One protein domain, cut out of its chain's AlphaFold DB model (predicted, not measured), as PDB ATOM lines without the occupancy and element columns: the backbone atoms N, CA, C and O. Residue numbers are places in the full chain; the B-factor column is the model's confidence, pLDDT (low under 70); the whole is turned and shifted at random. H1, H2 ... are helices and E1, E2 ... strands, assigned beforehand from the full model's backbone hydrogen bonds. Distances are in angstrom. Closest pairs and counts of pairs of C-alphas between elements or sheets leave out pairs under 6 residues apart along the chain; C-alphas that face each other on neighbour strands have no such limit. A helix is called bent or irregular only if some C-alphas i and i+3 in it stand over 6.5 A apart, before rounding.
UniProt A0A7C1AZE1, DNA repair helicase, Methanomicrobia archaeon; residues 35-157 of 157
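AT A GLANCE: This is residues 35 to 157 of the 157 residues of the protein "DNA repair helicase" of Methanomicrobia archaeon (UniProt A0A7C1AZE1). An elongated body is built along one long kinked helix, H3; H2 crosses its first end, and a small two-stranded sheet, E1 and E2, lies by its last turns. H7 lies beyond the sheet at the end far from H2, and the short H1 packs on H3. The 123 printed residues run H1 E1 H2 H3 E2 H4 H5 H6 H7, seven helices and two parallel strands, mostly helix. The whole is only just compact, close to loose, with a radius of gyration of the C-alphas of 16.5 A and spans of 52 by 31 by 23 A.

HOW THE PARTS SIT: H1, residues 39 to 42, touches residues 98 to 99 of H3, residues 83 to 101; the C-alphas of Ala 41 and Ala 99 are closest, 5.1 A. E1, residues 53 to 57, is the parallel neighbour of E2, residues 112 to 116, at 12 degrees, with N 54 and O 112 within hydrogen-bond range at 2.9 A. With H2, residues 66 to 78, and H3 between these strands, they form a strand-helix-strand unit, two parallel neighbours joined through helices, with a right-handed crossover. H2 touches residues 83 to 88 of H3, closest C-alphas Ala 76 and Gly 83 at 3.7 A, opposite ways at a steep tilt of 69 degrees, only just short of about perpendicular. The closest C-alphas of E1 and H3 are Val 54 and Ala 100, 6.6 A. H5, residues 123 to 126, is close to H3 but not clearly touching, with the C-alphas of His 93 and Val 125 closest at 6.6 A. H4, residues 118 to 121, and H6, residues 131 to 136, are apart from H3. H7, residues 146 to 155, comes closest to E2 at the C-alphas of Leu 151 and Cys 112, 7.5 A. Every O i to N i+4 pair is within hydrogen-bond range in H2 and H7, against 12 of 15 in H3 and 1 of 2 in H6; H1, H4 and H5 are too short for such a pair.

IN THESE COORDINATES: H1 begins at C-alpha 39, (26.735, 34.648, -4.317). H2 is 18.5 A long, H3 26.5 A and H7 14.6 A; E1 is 13.0 A and E2 12.8 A. H3 has a kink of 35 degrees near residue 90 and is irregular, with C-alphas 87 and 90 7.1 A apart. H7 ends at C-alpha 155, (45.307, 29.189, 15.847).

THE WHOLE: The C-alphas of Asp 77 and Asp 156 are the two farthest apart, 52.6 A. The printed part has no cut and no long link. Its mean pLDDT is 90.9; residue 43, residues 104 to 108 and residue 157, the chain's last, are under 70 in this model.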
ATOM      1  N   VAL A  35      31.137  28.892  -5.194       92.88
ATOM      2  CA  VAL A  35      31.905  29.203  -6.409       92.88
ATOM      3  C   VAL A  35      32.525  30.594  -6.300       92.88
ATOM      4  O   VAL A  35      31.861  31.554  -5.924       92.88
ATOM      5  N   MET A  36      33.796  30.739  -6.686       94.06
ATOM      6  CA  MET A  36      34.437  32.055  -6.787       94.06
ATOM      7  C   MET A  36      33.716  32.937  -7.815       94.06
ATOM      8  O   MET A  36      33.647  32.622  -9.008       94.06
ATOM      9  N   GLY A  37      33.206  34.072  -7.351       87.75
ATOM     10  CA  GLY A  37      32.328  34.943  -8.127       87.75
ATOM     11  C   GLY A  37      30.863  34.506  -8.176       87.75
ATOM     12  O   GLY A  37      30.120  34.979  -9.034       87.75
ATOM     13  N   GLY A  38      30.485  33.556  -7.321       88.19
ATOM     14  CA  GLY A  38      29.112  33.242  -6.953       88.19
ATOM     15  C   GLY A  38      28.657  34.067  -5.751       88.19
ATOM     16  O   GLY A  38      29.410  34.868  -5.189       88.19
ATOM     17  N   ARG A  39      27.411  33.846  -5.340       86.38
ATOM     18  CA  ARG A  39      26.735  34.648  -4.317       86.38
ATOM     19  C   ARG A  39      27.475  34.622  -2.985       86.38
ATOM     20  O   ARG A  39      27.722  35.674  -2.404       86.38
ATOM     21  N   ASN A  40      27.847  33.433  -2.523       86.75
ATOM     22  CA  ASN A  40      28.427  33.258  -1.189       86.75
ATOM     23  C   ASN A  40      29.899  33.702  -1.120       86.75
ATOM     24  O   ASN A  40      30.421  33.951  -0.040       86.75
ATOM     25  N   ALA A  41      30.566  33.857  -2.269       83.56
ATOM     26  CA  ALA A  41      31.942  34.346  -2.350       83.56
ATOM     27  C   ALA A  41      32.048  35.876  -2.539       83.56
ATOM     28  O   ALA A  41      33.122  36.443  -2.316       83.56
ATOM     29  N   GLU A  42      30.968  36.554  -2.959       75.38
ATOM     30  CA  GLU A  42      30.950  38.003  -3.244       75.38
ATOM     31  C   GLU A  42      29.945  38.817  -2.405       75.38
ATOM     32  O   GLU A  42      30.215  39.977  -2.093       75.38
ATOM     33  N   GLY A  43      28.784  38.264  -2.059       68.12
ATOM     34  CA  GLY A  43      27.686  39.020  -1.445       68.12
ATOM     35  C   GLY A  43      27.480  38.756   0.041       68.12
ATOM     36  O   GLY A  43      26.876  39.586   0.714       68.12
ATOM     37  N   GLU A  44      27.975  37.625   0.543       80.50
ATOM     38  CA  GLU A  44      27.737  37.205   1.920       80.50
ATOM     39  C   GLU A  44      28.854  37.654   2.866       80.50
ATOM     40  O   GLU A  44      30.015  37.871   2.489       80.50
ATOM     41  N   ASP A  45      28.451  37.796   4.117       76.81
ATOM     42  CA  ASP A  45      29.172  38.464   5.173       76.81
ATOM     43  C   ASP A  45      29.283  37.514   6.370       76.81
ATOM     44  O   ASP A  45      28.262  37.117   6.928       76.81
ATOM     45  N   TYR A  46      30.505  37.159   6.780       81.62
ATOM     46  CA  TYR A  46      30.771  36.175   7.843       81.62
ATOM     47  C   TYR A  46      31.497  36.841   9.027       81.62
ATOM     48  O   TYR A  46      32.723  36.812   9.080       81.62
ATOM     49  N   PRO A  47      30.787  37.562   9.913       75.50
ATOM     50  CA  PRO A  47      31.398  38.262  11.043       75.50
ATOM     51  C   PRO A  47      32.027  37.325  12.089       75.50
ATOM     52  O   PRO A  47      31.433  36.318  12.474       75.50
ATOM     53  N   GLY A  48      33.181  37.730  12.629       78.06
ATOM     54  CA  GLY A  48      33.814  37.090  13.781       78.06
ATOM     55  C   GLY A  48      34.206  35.638  13.513       78.06
ATOM     56  O   GLY A  48      34.920  35.335  12.562       78.06
ATOM     57  N   ASP A  49      33.709  34.734  14.355       81.56
ATOM     58  CA  ASP A  49      34.069  33.309  14.358       81.56
ATOM     59  C   ASP A  49      33.239  32.457  13.373       81.56
ATOM     60  O   ASP A  49      33.256  31.232  13.411       81.56
ATOM     61  N   GLU A  50      32.457  33.084  12.486       85.31
ATOM     62  CA  GLU A  50      31.604  32.363  11.530       85.31
ATOM     63  C   GLU A  50      32.380  31.777  10.340       85.31
ATOM     64  O   GLU A  50      31.879  30.873   9.667       85.31
ATOM     65  N   MET A  51      33.592  32.275  10.063       87.62
ATOM     66  CA  MET A  51      34.466  31.750   9.011       87.62
ATOM     67  C   MET A  51      35.949  32.018   9.307       87.62
ATOM     68  O   MET A  51      36.532  32.998   8.847       87.62
ATOM     69  N   ASN A  52      36.595  31.092  10.016       88.69
ATOM     70  CA  ASN A  52      38.012  31.226  10.386       88.69
ATOM     71  C   ASN A  52      38.994  30.866   9.272       88.69
ATOM     72  O   ASN A  52      40.183  31.172   9.361       88.69
ATOM     73  N   ALA A  53      38.541  30.176   8.229       91.06
ATOM     74  CA  ALA A  53      39.401  29.796   7.124       91.06
ATOM     75  C   ALA A  53      38.666  29.866   5.790       91.06
ATOM     76  O   ALA A  53      37.491  29.515   5.695       91.06
ATOM     77  N   VAL A  54      39.392  30.261   4.744       92.88
ATOM     78  CA  VAL A  54      38.938  30.151   3.357       92.88
ATOM     79  C   VAL A  54      39.939  29.330   2.555       92.88
ATOM     80  O   VAL A  54      41.147  29.561   2.614       92.88
ATOM     81  N   VAL A  55      39.426  28.362   1.800       95.38
ATOM     82  CA  VAL A  55      40.224  27.501   0.922       95.38
ATOM     83  C   VAL A  55      39.842  27.795  -0.522       95.38
ATOM     84  O   VAL A  55      38.705  27.585  -0.937       95.38
ATOM     85  N   LEU A  56      40.801  28.292  -1.295       96.25
ATOM     86  CA  LEU A  56      40.622  28.695  -2.684       96.25
ATOM     87  C   LEU A  56      41.270  27.650  -3.580       96.25
ATOM     88  O   LEU A  56      42.493  27.511  -3.610       96.25
ATOM     89  N   VAL A  57      40.440  26.905  -4.304       96.81
ATOM     90  CA  VAL A  57      40.897  25.831  -5.187       96.81
ATOM     91  C   VAL A  57      41.055  26.368  -6.605       96.81
ATOM     92  O   VAL A  57      40.068  26.669  -7.279       96.81
ATOM     93  N   GLY A  58      42.302  26.480  -7.066       97.06
ATOM     94  CA  GLY A  58      42.614  26.994  -8.397       97.06
ATOM     95  C   GLY A  58      42.451  28.513  -8.557       97.06
ATOM     96  O   GLY A  58      42.161  29.254  -7.618       97.06
ATOM     97  N   ILE A  59      42.604  28.982  -9.799       97.31
ATOM     98  CA  ILE A  59      42.307  30.361 -10.215       97.31
ATOM     99  C   ILE A  59      41.026  30.347 -11.064       97.31
ATOM    100  O   ILE A  59      40.943  29.546 -12.002       97.31
ATOM    101  N   PRO A  60      40.038  31.229 -10.806       96.69
ATOM    102  CA  PRO A  60      38.719  31.181 -11.439       96.69
ATOM    103  C   PRO A  60      38.730  31.784 -12.854       96.69
ATOM    104  O   PRO A  60      38.030  32.754 -13.157       96.69
ATOM    105  N   TYR A  61      39.556  31.223 -13.737       96.31
ATOM    106  CA  TYR A  61      39.602  31.609 -15.137       96.31
ATOM    107  C   TYR A  61      38.291  31.266 -15.845       96.31
ATOM    108  O   TYR A  61      37.707  30.196 -15.665       96.31
ATOM    109  N   ALA A  62      37.819  32.191 -16.678       93.50
ATOM    110  CA  ALA A  62      36.575  31.999 -17.405       93.50
ATOM    111  C   ALA A  62      36.704  30.871 -18.442       93.50
ATOM    112  O   ALA A  62      37.760  30.666 -19.049       93.50
ATOM    113  N   LYS A  63      35.591  30.180 -18.709       92.56
ATOM    114  CA  LYS A  63      35.501  29.278 -19.862       92.56
ATOM    115  C   LYS A  63      35.649  30.084 -21.163       92.56
ATOM    116  O   LYS A  63      35.114  31.196 -21.241       92.56
ATOM    117  N   PRO A  64      36.332  29.550 -22.189       88.06
ATOM    118  CA  PRO A  64      36.502  30.228 -23.470       88.06
ATOM    119  C   PRO A  64      35.164  30.286 -24.223       88.06
ATOM    120  O   PRO A  64      34.814  29.390 -24.980       88.06
ATOM    121  N   MET A  65      34.396  31.351 -23.992       94.44
ATOM    122  CA  MET A  65      33.100  31.608 -24.630       94.44
ATOM    123  C   MET A  65      33.185  32.808 -25.577       94.44
ATOM    124  O   MET A  65      34.036  33.682 -25.400       94.44
ATOM    125  N   ALA A  66      32.252  32.912 -26.528       95.94
ATOM    126  CA  ALA A  66      32.186  34.034 -27.472       95.94
ATOM    127  C   ALA A  66      32.180  35.404 -26.767       95.94
ATOM    128  O   ALA A  66      32.886  36.318 -27.189       95.94
ATOM    129  N   ARG A  67      31.468  35.516 -25.634       95.12
ATOM    130  CA  ARG A  67      31.443  36.726 -24.795       95.12
ATOM    131  C   ARG A  67      32.828  37.105 -24.260       95.12
ATOM    132  O   ARG A  67      33.197  38.273 -24.297       95.12
ATOM    133  N   VAL A  68      33.598  36.125 -23.788       95.62
ATOM    134  CA  VAL A  68      34.963  36.347 -23.280       95.62
ATOM    135  C   VAL A  68      35.878  36.790 -24.421       95.62
ATOM    136  O   VAL A  68      36.633  37.742 -24.266       95.62
ATOM    137  N   GLN A  69      35.761  36.167 -25.595       96.44
ATOM    138  CA  GLN A  69      36.550  36.561 -26.764       96.44
ATOM    139  C   GLN A  69      36.211  37.972 -27.254       96.44
ATOM    140  O   GLN A  69      37.110  38.732 -27.603       96.44
ATOM    141  N   ALA A  70      34.931  38.351 -27.243       96.69
ATOM    142  CA  ALA A  70      34.514  39.714 -27.559       96.69
ATOM    143  C   ALA A  70      35.100  40.730 -26.564       96.69
ATOM    144  O   ALA A  70      35.618  41.759 -26.984       96.69
ATOM    145  N   GLN A  71      35.098  40.407 -25.266       96.12
ATOM    146  CA  GLN A  71      35.702  41.247 -24.231       96.12
ATOM    147  C   GLN A  71      37.221  41.396 -24.417       96.12
ATOM    148  O   GLN A  71      37.752  42.496 -24.275       96.12
ATOM    149  N   ILE A  72      37.920  40.314 -24.775       97.50
ATOM    150  CA  ILE A  72      39.357  40.348 -25.086       97.50
ATOM    151  C   ILE A  72      39.634  41.241 -26.299       97.50
ATOM    152  O   ILE A  72      40.565  42.039 -26.238       97.50
ATOM    153  N   ARG A  73      38.840  41.124 -27.375       97.56
ATOM    154  CA  ARG A  73      38.982  41.960 -28.580       97.56
ATOM    155  C   ARG A  73      38.771  43.434 -28.262       97.56
ATOM    156  O   ARG A  73      39.660  44.228 -28.528       97.56
ATOM    157  N   TYR A  74      37.682  43.764 -27.571       97.31
ATOM    158  CA  TYR A  74      37.406  45.135 -27.145       97.31
ATOM    159  C   TYR A  74      38.581  45.745 -26.366       97.31
ATOM    160  O   TYR A  74      39.053  46.833 -26.681       97.31
ATOM    161  N   TYR A  75      39.118  45.027 -25.374       98.12
ATOM    162  CA  TYR A  75      40.268  45.530 -24.625       98.12
ATOM    163  C   TYR A  75      41.577  45.519 -25.416       98.12
ATOM    164  O   TYR A  75      42.484  46.251 -25.039       98.12
ATOM    165  N   ALA A  76      41.712  44.707 -26.465       97.69
ATOM    166  CA  ALA A  76      42.864  44.771 -27.360       97.69
ATOM    167  C   ALA A  76      42.826  46.044 -28.217       97.69
ATOM    168  O   ALA A  76      43.876  46.650 -28.411       97.69
ATOM    169  N   ASP A  77      41.634  46.460 -28.650       97.56
ATOM    170  CA  ASP A  77      41.430  47.683 -29.433       97.56
ATOM    171  C   ASP A  77      41.667  48.935 -28.575       97.56
ATOM    172  O   ASP A  77      42.368  49.857 -28.983       97.56
ATOM    173  N   VAL A  78      41.133  48.949 -27.346       97.31
ATOM    174  CA  VAL A  78      41.291  50.080 -26.412       97.31
ATOM    175  C   VAL A  78      42.690  50.114 -25.781       97.31
ATOM    176  O   VAL A  78      43.247  51.187 -25.553       97.31
ATOM    177  N   PHE A  79      43.276  48.948 -25.486       96.88
ATOM    178  CA  PHE A  79      44.598  48.811 -24.869       96.88
ATOM    179  C   PHE A  79      45.462  47.804 -25.648       96.88
ATOM    180  O   PHE A  79      45.536  46.622 -25.273       96.88
ATOM    181  N   PRO A  80      46.166  48.257 -26.703       95.62
ATOM    182  CA  PRO A  80      47.018  47.402 -27.521       95.62
ATOM    183  C   PRO A  80      47.986  46.554 -26.684       95.62
ATOM    184  O   PRO A  80      48.635  47.032 -25.754       95.62
ATOM    185  N   GLY A  81      48.031  45.252 -26.977       95.25
ATOM    186  CA  GLY A  81      48.845  44.272 -26.247       95.25
ATOM    187  C   GLY A  81      48.289  43.824 -24.885       95.25
ATOM    188  O   GLY A  81      48.797  42.859 -24.316       95.25
ATOM    189  N   LYS A  82      47.221  44.447 -24.362       96.69
ATOM    190  CA  LYS A  82      46.649  44.140 -23.033       96.69
ATOM    191  C   LYS A  82      45.256  43.503 -23.066       96.69
ATOM    192  O   LYS A  82      44.683  43.245 -22.007       96.69
ATOM    193  N   GLY A  83      44.733  43.163 -24.245       97.19
ATOM    194  CA  GLY A  83      43.392  42.582 -24.399       97.19
ATOM    195  C   GLY A  83      43.134  41.347 -23.529       97.19
ATOM    196  O   GLY A  83      42.163  41.307 -22.778       97.19
ATOM    197  N   LYS A  84      44.042  40.357 -23.544       96.75
ATOM    198  CA  LYS A  84      43.924  39.164 -22.678       96.75
ATOM    199  C   LYS A  84      44.057  39.506 -21.195       96.75
ATOM    200  O   LYS A  84      43.376  38.914 -20.363       96.75
ATOM    201  N   TYR A  85      44.921  40.458 -20.851       97.81
ATOM    202  CA  TYR A  85      45.121  40.865 -19.464       97.81
ATOM    203  C   TYR A  85      43.834  41.425 -18.857       97.81
ATOM    204  O   TYR A  85      43.352  40.892 -17.859       97.81
ATOM    205  N   TYR A  86      43.230  42.425 -19.497       97.00
ATOM    206  CA  TYR A  86      42.000  43.044 -19.001       97.00
ATOM    207  C   TYR A  86      40.749  42.193 -19.239       97.00
ATOM    208  O   TYR A  86      39.844  42.195 -18.409       97.00
ATOM    209  N   GLY A  87      40.697  41.446 -20.342       96.12
ATOM    210  CA  GLY A  87      39.523  40.661 -20.726       96.12
ATOM    211  C   GLY A  87      39.441  39.258 -20.122       96.12
ATOM    212  O   GLY A  87      38.370  38.660 -20.160       96.12
ATOM    213  N   TYR A  88      40.537  38.717 -19.573       96.81
ATOM    214  CA  TYR A  88      40.588  37.327 -19.099       96.81
ATOM    215  C   TYR A  88      41.274  37.160 -17.742       96.81
ATOM    216  O   TYR A  88      40.673  36.623 -16.811       96.81
ATOM    217  N   TYR A  89      42.513  37.639 -17.611       97.69
ATOM    218  CA  TYR A  89      43.331  37.375 -16.425       97.69
ATOM    219  C   TYR A  89      42.931  38.233 -15.223       97.69
ATOM    220  O   TYR A  89      42.628  37.703 -14.157       97.69
ATOM    221  N   LEU A  90      42.869  39.556 -15.395       97.12
ATOM    222  CA  LEU A  90      42.550  40.482 -14.313       97.12
ATOM    223  C   LEU A  90      41.163  40.224 -13.692       97.12
ATOM    224  O   LEU A  90      41.073  40.242 -12.465       97.12
ATOM    225  N   PRO A  91      40.091  39.927 -14.459       96.12
ATOM    226  CA  PRO A  91      38.808  39.543 -13.873       96.12
ATOM    227  C   PRO A  91      38.898  38.294 -12.985       96.12
ATOM    228  O   PRO A  91      38.310  38.274 -11.905       96.12
ATOM    229  N   ALA A  92      39.658  37.273 -13.395       97.06
ATOM    230  CA  ALA A  92      39.854  36.063 -12.598       97.06
ATOM    231  C   ALA A  92      40.649  36.349 -11.315       97.06
ATOM    232  O   ALA A  92      40.260  35.914 -10.233       97.06
ATOM    233  N   HIS A  93      41.724  37.139 -11.412       97.44
ATOM    234  CA  HIS A  93      42.527  37.520 -10.248       97.44
ATOM    235  C   HIS A  93      41.718  38.371  -9.256       97.44
ATOM    236  O   HIS A  93      41.844  38.190  -8.051       97.44
ATOM    237  N   ARG A  94      40.824  39.244  -9.743       95.56
ATOM    238  CA  ARG A  94      39.909  40.018  -8.887       95.56
ATOM    239  C   ARG A  94      38.934  39.127  -8.121       95.56
ATOM    240  O   ARG A  94      38.768  39.340  -6.928       95.56
ATOM    241  N   LYS A  95      38.337  38.123  -8.771       95.50
ATOM    242  CA  LYS A  95      37.457  37.152  -8.096       95.50
ATOM    243  C   LYS A  95      38.196  36.352  -7.029       95.50
ATOM    244  O   LYS A  95      37.679  36.184  -5.932       95.50
ATOM    245  N   LEU A  96      39.418  35.918  -7.337       95.88
ATOM    246  CA  LEU A  96      40.294  35.252  -6.376       95.88
ATOM    247  C   LEU A  96      40.572  36.155  -5.161       95.88
ATOM    248  O   LEU A  96      40.402  35.726  -4.025       95.88
ATOM    249  N   ASN A  97      40.935  37.418  -5.402       93.94
ATOM    250  CA  ASN A  97      41.219  38.404  -4.358       93.94
ATOM    251  C   ASN A  97      39.994  38.690  -3.472       93.94
ATOM    252  O   ASN A  97      40.121  38.809  -2.257       93.94
ATOM    253  N   GLN A  98      38.807  38.794  -4.078       91.94
ATOM    254  CA  GLN A  98      37.555  39.016  -3.353       91.94
ATOM    255  C   GLN A  98      37.178  37.818  -2.487       91.94
ATOM    256  O   GLN A  98      36.851  38.008  -1.321       91.94
ATOM    257  N   ALA A  99      37.266  36.601  -3.029       92.38
ATOM    258  CA  ALA A  99      36.968  35.386  -2.280       92.38
ATOM    259  C   ALA A  99      37.955  35.186  -1.114       92.38
ATOM    260  O   ALA A  99      37.536  34.851  -0.012       92.38
ATOM    261  N   ALA A 100      39.244  35.478  -1.320       91.44
ATOM    262  CA  ALA A 100      40.258  35.452  -0.265       91.44
ATOM    263  C   ALA A 100      39.977  36.453   0.864       91.44
ATOM    264  O   ALA A 100      40.117  36.127   2.040       91.44
ATOM    265  N   GLY A 101      39.537  37.662   0.510       87.69
ATOM    266  CA  GLY A 101      39.235  38.717   1.473       87.69
ATOM    267  C   GLY A 101      38.024  38.441   2.366       87.69
ATOM    268  O   GLY A 101      37.852  39.147   3.352       87.69
ATOM    269  N   ARG A 102      37.198  37.425   2.069       82.62
ATOM    270  CA  ARG A 102      35.986  37.133   2.851       82.62
ATOM    271  C   ARG A 102      36.271  36.735   4.291       82.62
ATOM    272  O   ARG A 102      35.425  36.964   5.145       82.62
ATOM    273  N   ALA A 103      37.432  36.138   4.544       75.75
ATOM    274  CA  ALA A 103      37.772  35.626   5.864       75.75
ATOM    275  C   ALA A 103      38.248  36.726   6.830       75.75
ATOM    276  O   ALA A 103      38.210  36.534   8.035       75.75
ATOM    277  N   HIS A 104      38.672  37.893   6.334       69.19
ATOM    278  CA  HIS A 104      39.252  38.949   7.166       69.19
ATOM    279  C   HIS A 104      38.353  40.191   7.156       69.19
ATOM    280  O   HIS A 104      38.350  40.937   6.175       69.19
ATOM    281  N   ARG A 105      37.601  40.433   8.241       67.44
ATOM    282  CA  ARG A 105      36.613  41.526   8.292       67.44
ATOM    283  C   ARG A 105      36.877  42.572   9.372       67.44
ATOM    284  O   ARG A 105      36.761  43.762   9.082       67.44
ATOM    285  N   LEU A 106      37.244  42.161  10.580       67.56
ATOM    286  CA  LEU A 106      37.640  43.063  11.662       67.56
ATOM    287  C   LEU A 106      39.163  43.058  11.843       67.56
ATOM    288  O   LEU A 106      39.854  42.142  11.403       67.56
ATOM    289  N   LEU A 107      39.694  44.098  12.493       64.19
ATOM    290  CA  LEU A 107      41.120  44.191  12.857       64.19
ATOM    291  C   LEU A 107      41.562  43.058  13.794       64.19
ATOM    292  O   LEU A 107      42.746  42.745  13.870       64.19
ATOM    293  N   GLU A 108      40.597  42.481  14.502       67.69
ATOM    294  CA  GLU A 108      40.793  41.514  15.580       67.69
ATOM    295  C   GLU A 108      40.505  40.082  15.108       67.69
ATOM    296  O   GLU A 108      40.872  39.119  15.782       67.69
ATOM    297  N   ASP A 109      39.897  39.938  13.921       74.25
ATOM    298  CA  ASP A 109      39.572  38.640  13.342       74.25
ATOM    299  C   ASP A 109      40.853  37.937  12.887       74.25
ATOM    300  O   ASP A 109      41.669  38.476  12.132       74.25
ATOM    301  N   ARG A 110      41.008  36.684  13.316       81.00
ATOM    302  CA  ARG A 110      42.067  35.797  12.843       81.00
ATOM    303  C   ARG A 110      41.494  34.841  11.812       81.00
ATOM    304  O   ARG A 110      40.667  33.991  12.132       81.00
ATOM    305  N   ALA A 111      41.995  34.953  10.587       87.00
ATOM    306  CA  ALA A 111      41.590  34.090   9.495       87.00
ATOM    307  C   ALA A 111      42.769  33.524   8.711       87.00
ATOM    308  O   ALA A 111      43.718  34.235   8.368       87.00
ATOM    309  N   CYS A 112      42.672  32.240   8.373       91.06
ATOM    310  CA  CYS A 112      43.622  31.568   7.504       91.06
ATOM    311  C   CYS A 112      43.118  31.561   6.053       91.06
ATOM    312  O   CYS A 112      42.018  31.095   5.761       91.06
ATOM    313  N   ILE A 113      43.937  32.053   5.123       93.44
ATOM    314  CA  ILE A 113      43.652  32.009   3.686       93.44
ATOM    315  C   ILE A 113      44.568  30.965   3.057       93.44
ATOM    316  O   ILE A 113      45.789  31.116   3.068       93.44
ATOM    317  N   ILE A 114      43.974  29.920   2.489       95.19
ATOM    318  CA  ILE A 114      44.689  28.803   1.876       95.19
ATOM    319  C   ILE A 114      44.435  28.830   0.371       95.19
ATOM    320  O   ILE A 114      43.302  28.690  -0.082       95.19
ATOM    321  N   PHE A 115      45.500  28.975  -0.414       96.12
ATOM    322  CA  PHE A 115      45.451  28.862  -1.869       96.12
ATOM    323  C   PHE A 115      45.967  27.489  -2.295       96.12
ATOM    324  O   PHE A 115      47.136  27.176  -2.086       96.12
ATOM    325  N   LEU A 116      45.123  26.687  -2.944       96.12
ATOM    326  CA  LEU A 116      45.504  25.400  -3.531       96.12
ATOM    327  C   LEU A 116      45.821  25.571  -5.024       96.12
ATOM    328  O   LEU A 116      45.160  24.997  -5.889       96.12
ATOM    329  N   ASP A 117      46.790  26.440  -5.324       95.94
ATOM    330  CA  ASP A 117      47.319  26.668  -6.674       95.94
ATOM    331  C   ASP A 117      48.673  27.397  -6.622       95.94
ATOM    332  O   ASP A 117      48.747  28.570  -6.240       95.94
ATOM    333  N   TYR A 118      49.751  26.738  -7.058       94.75
ATOM    334  CA  TYR A 118      51.105  27.310  -7.033       94.75
ATOM    335  C   TYR A 118      51.226  28.608  -7.851       94.75
ATOM    336  O   TYR A 118      52.087  29.450  -7.576       94.75
ATOM    337  N   ARG A 119      50.358  28.807  -8.858       96.81
ATOM    338  CA  ARG A 119      50.377  29.997  -9.722       96.81
ATOM    339  C   ARG A 119      50.087  31.272  -8.940       96.81
ATOM    340  O   ARG A 119      50.536  32.333  -9.362       96.81
ATOM    341  N   VAL A 120      49.405  31.184  -7.796       97.12
ATOM    342  CA  VAL A 120      49.153  32.331  -6.910       97.12
ATOM    343  C   VAL A 120      50.456  32.941  -6.386       97.12
ATOM    344  O   VAL A 120      50.549  34.160  -6.253       97.12
ATOM    345  N   GLY A 121      51.487  32.121  -6.161       95.62
ATOM    346  CA  GLY A 121      52.815  32.583  -5.751       95.62
ATOM    347  C   GLY A 121      53.619  33.255  -6.871       95.62
ATOM    348  O   GLY A 121      54.581  33.967  -6.585       95.62
ATOM    349  N   GLN A 122      53.227  33.071  -8.135       96.94
ATOM    350  CA  GLN A 122      53.948  33.610  -9.288       96.94
ATOM    351  C   GLN A 122      53.673  35.111  -9.460       96.94
ATOM    352  O   GLN A 122      52.525  35.535  -9.288       96.94
ATOM    353  N   PRO A 123      54.661  35.927  -9.886       96.81
ATOM    354  CA  PRO A 123      54.505  37.381 -10.004       96.81
ATOM    355  C   PRO A 123      53.274  37.820 -10.806       96.81
ATOM    356  O   PRO A 123      52.620  38.801 -10.462       96.81
ATOM    357  N   PHE A 124      52.914  37.064 -11.846       97.56
ATOM    358  CA  PHE A 124      51.770  37.366 -12.705       97.56
ATOM    359  C   PHE A 124      50.422  37.403 -11.960       97.56
ATOM    360  O   PHE A 124      49.572  38.249 -12.247       97.56
ATOM    361  N   VAL A 125      50.224  36.502 -10.994       97.75
ATOM    362  CA  VAL A 125      48.998  36.436 -10.184       97.75
ATOM    363  C   VAL A 125      49.189  37.225  -8.896       97.75
ATOM    364  O   VAL A 125      48.351  38.065  -8.579       97.75
ATOM    365  N   LYS A 126      50.323  37.029  -8.207       96.62
ATOM    366  CA  LYS A 126      50.654  37.679  -6.933       96.62
ATOM    367  C   LYS A 126      50.516  39.199  -7.006       96.62
ATOM    368  O   LYS A 126      49.878  39.788  -6.143       96.62
ATOM    369  N   ASN A 127      51.017  39.833  -8.069       96.31
ATOM    370  CA  ASN A 127      50.962  41.294  -8.220       96.31
ATOM    371  C   ASN A 127      49.539  41.850  -8.417       96.31
ATOM    372  O   ASN A 127      49.346  43.061  -8.360       96.31
ATOM    373  N   ASN A 128      48.550  40.985  -8.663       97.00
ATOM    374  CA  ASN A 128      47.142  41.354  -8.791       97.00
ATOM    375  C   ASN A 128      46.333  41.157  -7.499       97.00
ATOM    376  O   ASN A 128      45.139  41.463  -7.488       97.00
ATOM    377  N   LEU A 129      46.958  40.645  -6.436       95.56
ATOM    378  CA  LEU A 129      46.340  40.472  -5.125       95.56
ATOM    379  C   LEU A 129      46.665  41.648  -4.197       95.56
ATOM    380  O   LEU A 129      47.623  42.394  -4.409       95.56
ATOM    381  N   SER A 130      45.859  41.824  -3.151       93.25
ATOM    382  CA  SER A 130      46.078  42.879  -2.158       93.25
ATOM    383  C   SER A 130      47.409  42.690  -1.423       93.25
ATOM    384  O   SER A 130      47.745  41.579  -1.006       93.25
ATOM    385  N   LYS A 131      48.141  43.790  -1.193       92.69
ATOM    386  CA  LYS A 131      49.476  43.763  -0.567       92.69
ATOM    387  C   LYS A 131      49.508  42.995   0.754       92.69
ATOM    388  O   LYS A 131      50.326  42.092   0.887       92.69
ATOM    389  N   TRP A 132      48.551  43.260   1.645       89.62
ATOM    390  CA  TRP A 132      48.447  42.609   2.956       89.62
ATOM    391  C   TRP A 132      48.383  41.073   2.885       89.62
ATOM    392  O   TRP A 132      48.939  40.400   3.751       89.62
ATOM    393  N   MET A 133      47.766  40.502   1.838       89.88
ATOM    394  CA  MET A 133      47.778  39.052   1.605       89.88
ATOM    395  C   MET A 133      49.149  38.597   1.116       89.88
ATOM    396  O   MET A 133      49.713  37.626   1.613       89.88
ATOM    397  N   THR A 134      49.707  39.306   0.137       92.56
ATOM    398  CA  THR A 134      50.956  38.902  -0.523       92.56
ATOM    399  C   THR A 134      52.205  39.053   0.345       92.56
ATOM    400  O   THR A 134      53.170  38.320   0.124       92.56
ATOM    401  N   GLU A 135      52.189  39.965   1.320       91.56
ATOM    402  CA  GLU A 135      53.255  40.182   2.312       91.56
ATOM    403  C   GLU A 135      53.369  39.016   3.300       91.56
ATOM    404  O   GLU A 135      54.465  38.697   3.756       91.56
ATOM    405  N   ARG A 136      52.247  38.351   3.600       89.12
ATOM    406  CA  ARG A 136      52.183  37.199   4.513       89.12
ATOM    407  C   ARG A 136      52.069  35.855   3.787       89.12
ATOM    408  O   ARG A 136      52.045  34.814   4.439       89.12
ATOM    409  N   LEU A 137      52.018  35.867   2.453       92.88
ATOM    410  CA  LEU A 137      51.914  34.667   1.628       92.88
ATOM    411  C   LEU A 137      53.171  33.805   1.778       92.88
ATOM    412  O   LEU A 137      54.284  34.258   1.508       92.88
ATOM    413  N   ARG A 138      52.976  32.537   2.137       93.00
ATOM    414  CA  ARG A 138      54.030  31.522   2.195       93.00
ATOM    415  C   ARG A 138      53.738  30.445   1.163       93.00
ATOM    416  O   ARG A 138      52.615  29.959   1.088       93.00
ATOM    417  N   ILE A 139      54.748  30.097   0.373       93.50
ATOM    418  CA  ILE A 139      54.690  28.933  -0.510       93.50
ATOM    419  C   ILE A 139      55.148  27.743   0.321       93.50
ATOM    420  O   ILE A 139      56.200  27.802   0.958       93.50
ATOM    421  N   VAL A 140      54.322  26.707   0.350       92.75
ATOM    422  CA  VAL A 140      54.591  25.456   1.051       92.75
ATOM    423  C   VAL A 140      54.545  24.338   0.019       92.75
ATOM    424  O   VAL A 140      53.653  24.326  -0.828       92.75
ATOM    425  N   GLU A 141      55.533  23.453   0.059       90.81
ATOM    426  CA  GLU A 141      55.523  22.231  -0.745       90.81
ATOM    427  C   GLU A 141      54.495  21.249  -0.178       90.81
ATOM    428  O   GLU A 141      54.165  21.298   1.013       90.81
ATOM    429  N   ASP A 142      53.973  20.380  -1.041       90.00
ATOM    430  CA  ASP A 142      53.028  19.350  -0.621       90.00
ATOM    431  C   ASP A 142      53.744  18.291   0.225       90.00
ATOM    432  O   ASP A 142      54.712  17.663  -0.205       90.00
ATOM    433  N   GLU A 143      53.272  18.123   1.454       94.06
ATOM    434  CA  GLU A 143      53.775  17.166   2.432       94.06
ATOM    435  C   GLU A 143      52.586  16.703   3.282       94.06
ATOM    436  O   GLU A 143      51.679  17.482   3.610       94.06
ATOM    437  N   GLU A 144      52.579  15.429   3.669       94.88
ATOM    438  CA  GLU A 144      51.526  14.884   4.515       94.88
ATOM    439  C   GLU A 144      51.387  15.693   5.818       94.88
ATOM    440  O   GLU A 144      52.338  15.914   6.565       94.88
ATOM    441  N   GLY A 145      50.174  16.181   6.093       93.94
ATOM    442  CA  GLY A 145      49.881  16.948   7.305       93.94
ATOM    443  C   GLY A 145      50.394  18.394   7.316       93.94
ATOM    444  O   GLY A 145      50.206  19.077   8.328       93.94
ATOM    445  N   ILE A 146      50.966  18.908   6.219       93.94
ATOM    446  CA  ILE A 146      51.533  20.266   6.157       93.94
ATOM    447  C   ILE A 146      50.529  21.350   6.561       93.94
ATOM    448  O   ILE A 146      50.829  22.207   7.397       93.94
ATOM    449  N   LEU A 147      49.302  21.277   6.038       91.56
ATOM    450  CA  LEU A 147      48.243  22.235   6.352       91.56
ATOM    451  C   LEU A 147      47.850  22.168   7.826       91.56
ATOM    452  O   LEU A 147      47.717  23.208   8.463       91.56
ATOM    453  N   ARG A 148      47.736  20.959   8.394       92.75
ATOM    454  CA  ARG A 148      47.426  20.770   9.818       92.75
ATOM    455  C   ARG A 148      48.497  21.408  10.700       92.75
ATOM    456  O   ARG A 148      48.158  22.101  11.652       92.75
ATOM    457  N   ARG A 149      49.777  21.229  10.354       93.25
ATOM    458  CA  ARG A 149      50.901  21.847  11.074       93.25
ATOM    459  C   ARG A 149      50.790  23.371  11.082       93.25
ATOM    460  O   ARG A 149      50.888  23.978  12.143       93.25
ATOM    461  N   TYR A 150      50.571  23.990   9.920       92.12
ATOM    462  CA  TYR A 150      50.464  25.450   9.826       92.12
ATOM    463  C   TYR A 150      49.193  26.010  10.465       92.12
ATOM    464  O   TYR A 150      49.255  27.085  11.056       92.12
ATOM    465  N   LEU A 151      48.068  25.299  10.371       91.19
ATOM    466  CA  LEU A 151      46.808  25.715  10.984       91.19
ATOM    467  C   LEU A 151      46.891  25.681  12.510       91.19
ATOM    468  O   LEU A 151      46.555  26.681  13.136       91.19
ATOM    469  N   ASN A 152      47.419  24.603  13.097       91.62
ATOM    470  CA  ASN A 152      47.649  24.530  14.542       91.62
ATOM    471  C   ASN A 152      48.566  25.672  14.999       91.62
ATOM    472  O   ASN A 152      48.205  26.452  15.867       91.62
ATOM    473  N   LEU A 153      49.705  25.872  14.324       90.50
ATOM    474  CA  LEU A 153      50.613  26.978  14.645       90.50
ATOM    475  C   LEU A 153      49.959  28.362  14.539       90.50
ATOM    476  O   LEU A 153      50.416  29.277  15.212       90.50
ATOM    477  N   PHE A 154      48.966  28.550  13.667       89.56
ATOM    478  CA  PHE A 154      48.288  29.832  13.489       89.56
ATOM    479  C   PHE A 154      47.210  30.083  14.551       89.56
ATOM    480  O   PHE A 154      47.100  31.209  15.035       89.56
ATOM    481  N   PHE A 155      46.424  29.062  14.904       87.19
ATOM    482  CA  PHE A 155      45.307  29.189  15.847       87.19
ATOM    483  C   PHE A 155      45.696  28.953  17.314       87.19
ATOM    484  O   PHE A 155      45.001  29.466  18.184       87.19
ATOM    485  N   ASP A 156      46.800  28.251  17.588       85.12
ATOM    486  CA  ASP A 156      47.298  27.994  18.951       85.12
ATOM    487  C   ASP A 156      48.179  29.144  19.511       85.12
ATOM    488  O   ASP A 156      48.614  29.084  20.663       85.12
ATOM    489  N   GLN A 157      48.480  30.171  18.700       63.56
ATOM    490  CA  GLN A 157      49.126  31.441  19.114       63.56
ATOM    491  C   GLN A 157      48.111  32.451  19.659       63.56
ATOM    492  O   GLN A 157      48.498  33.578  20.044       63.56
TER     493      GLN A 157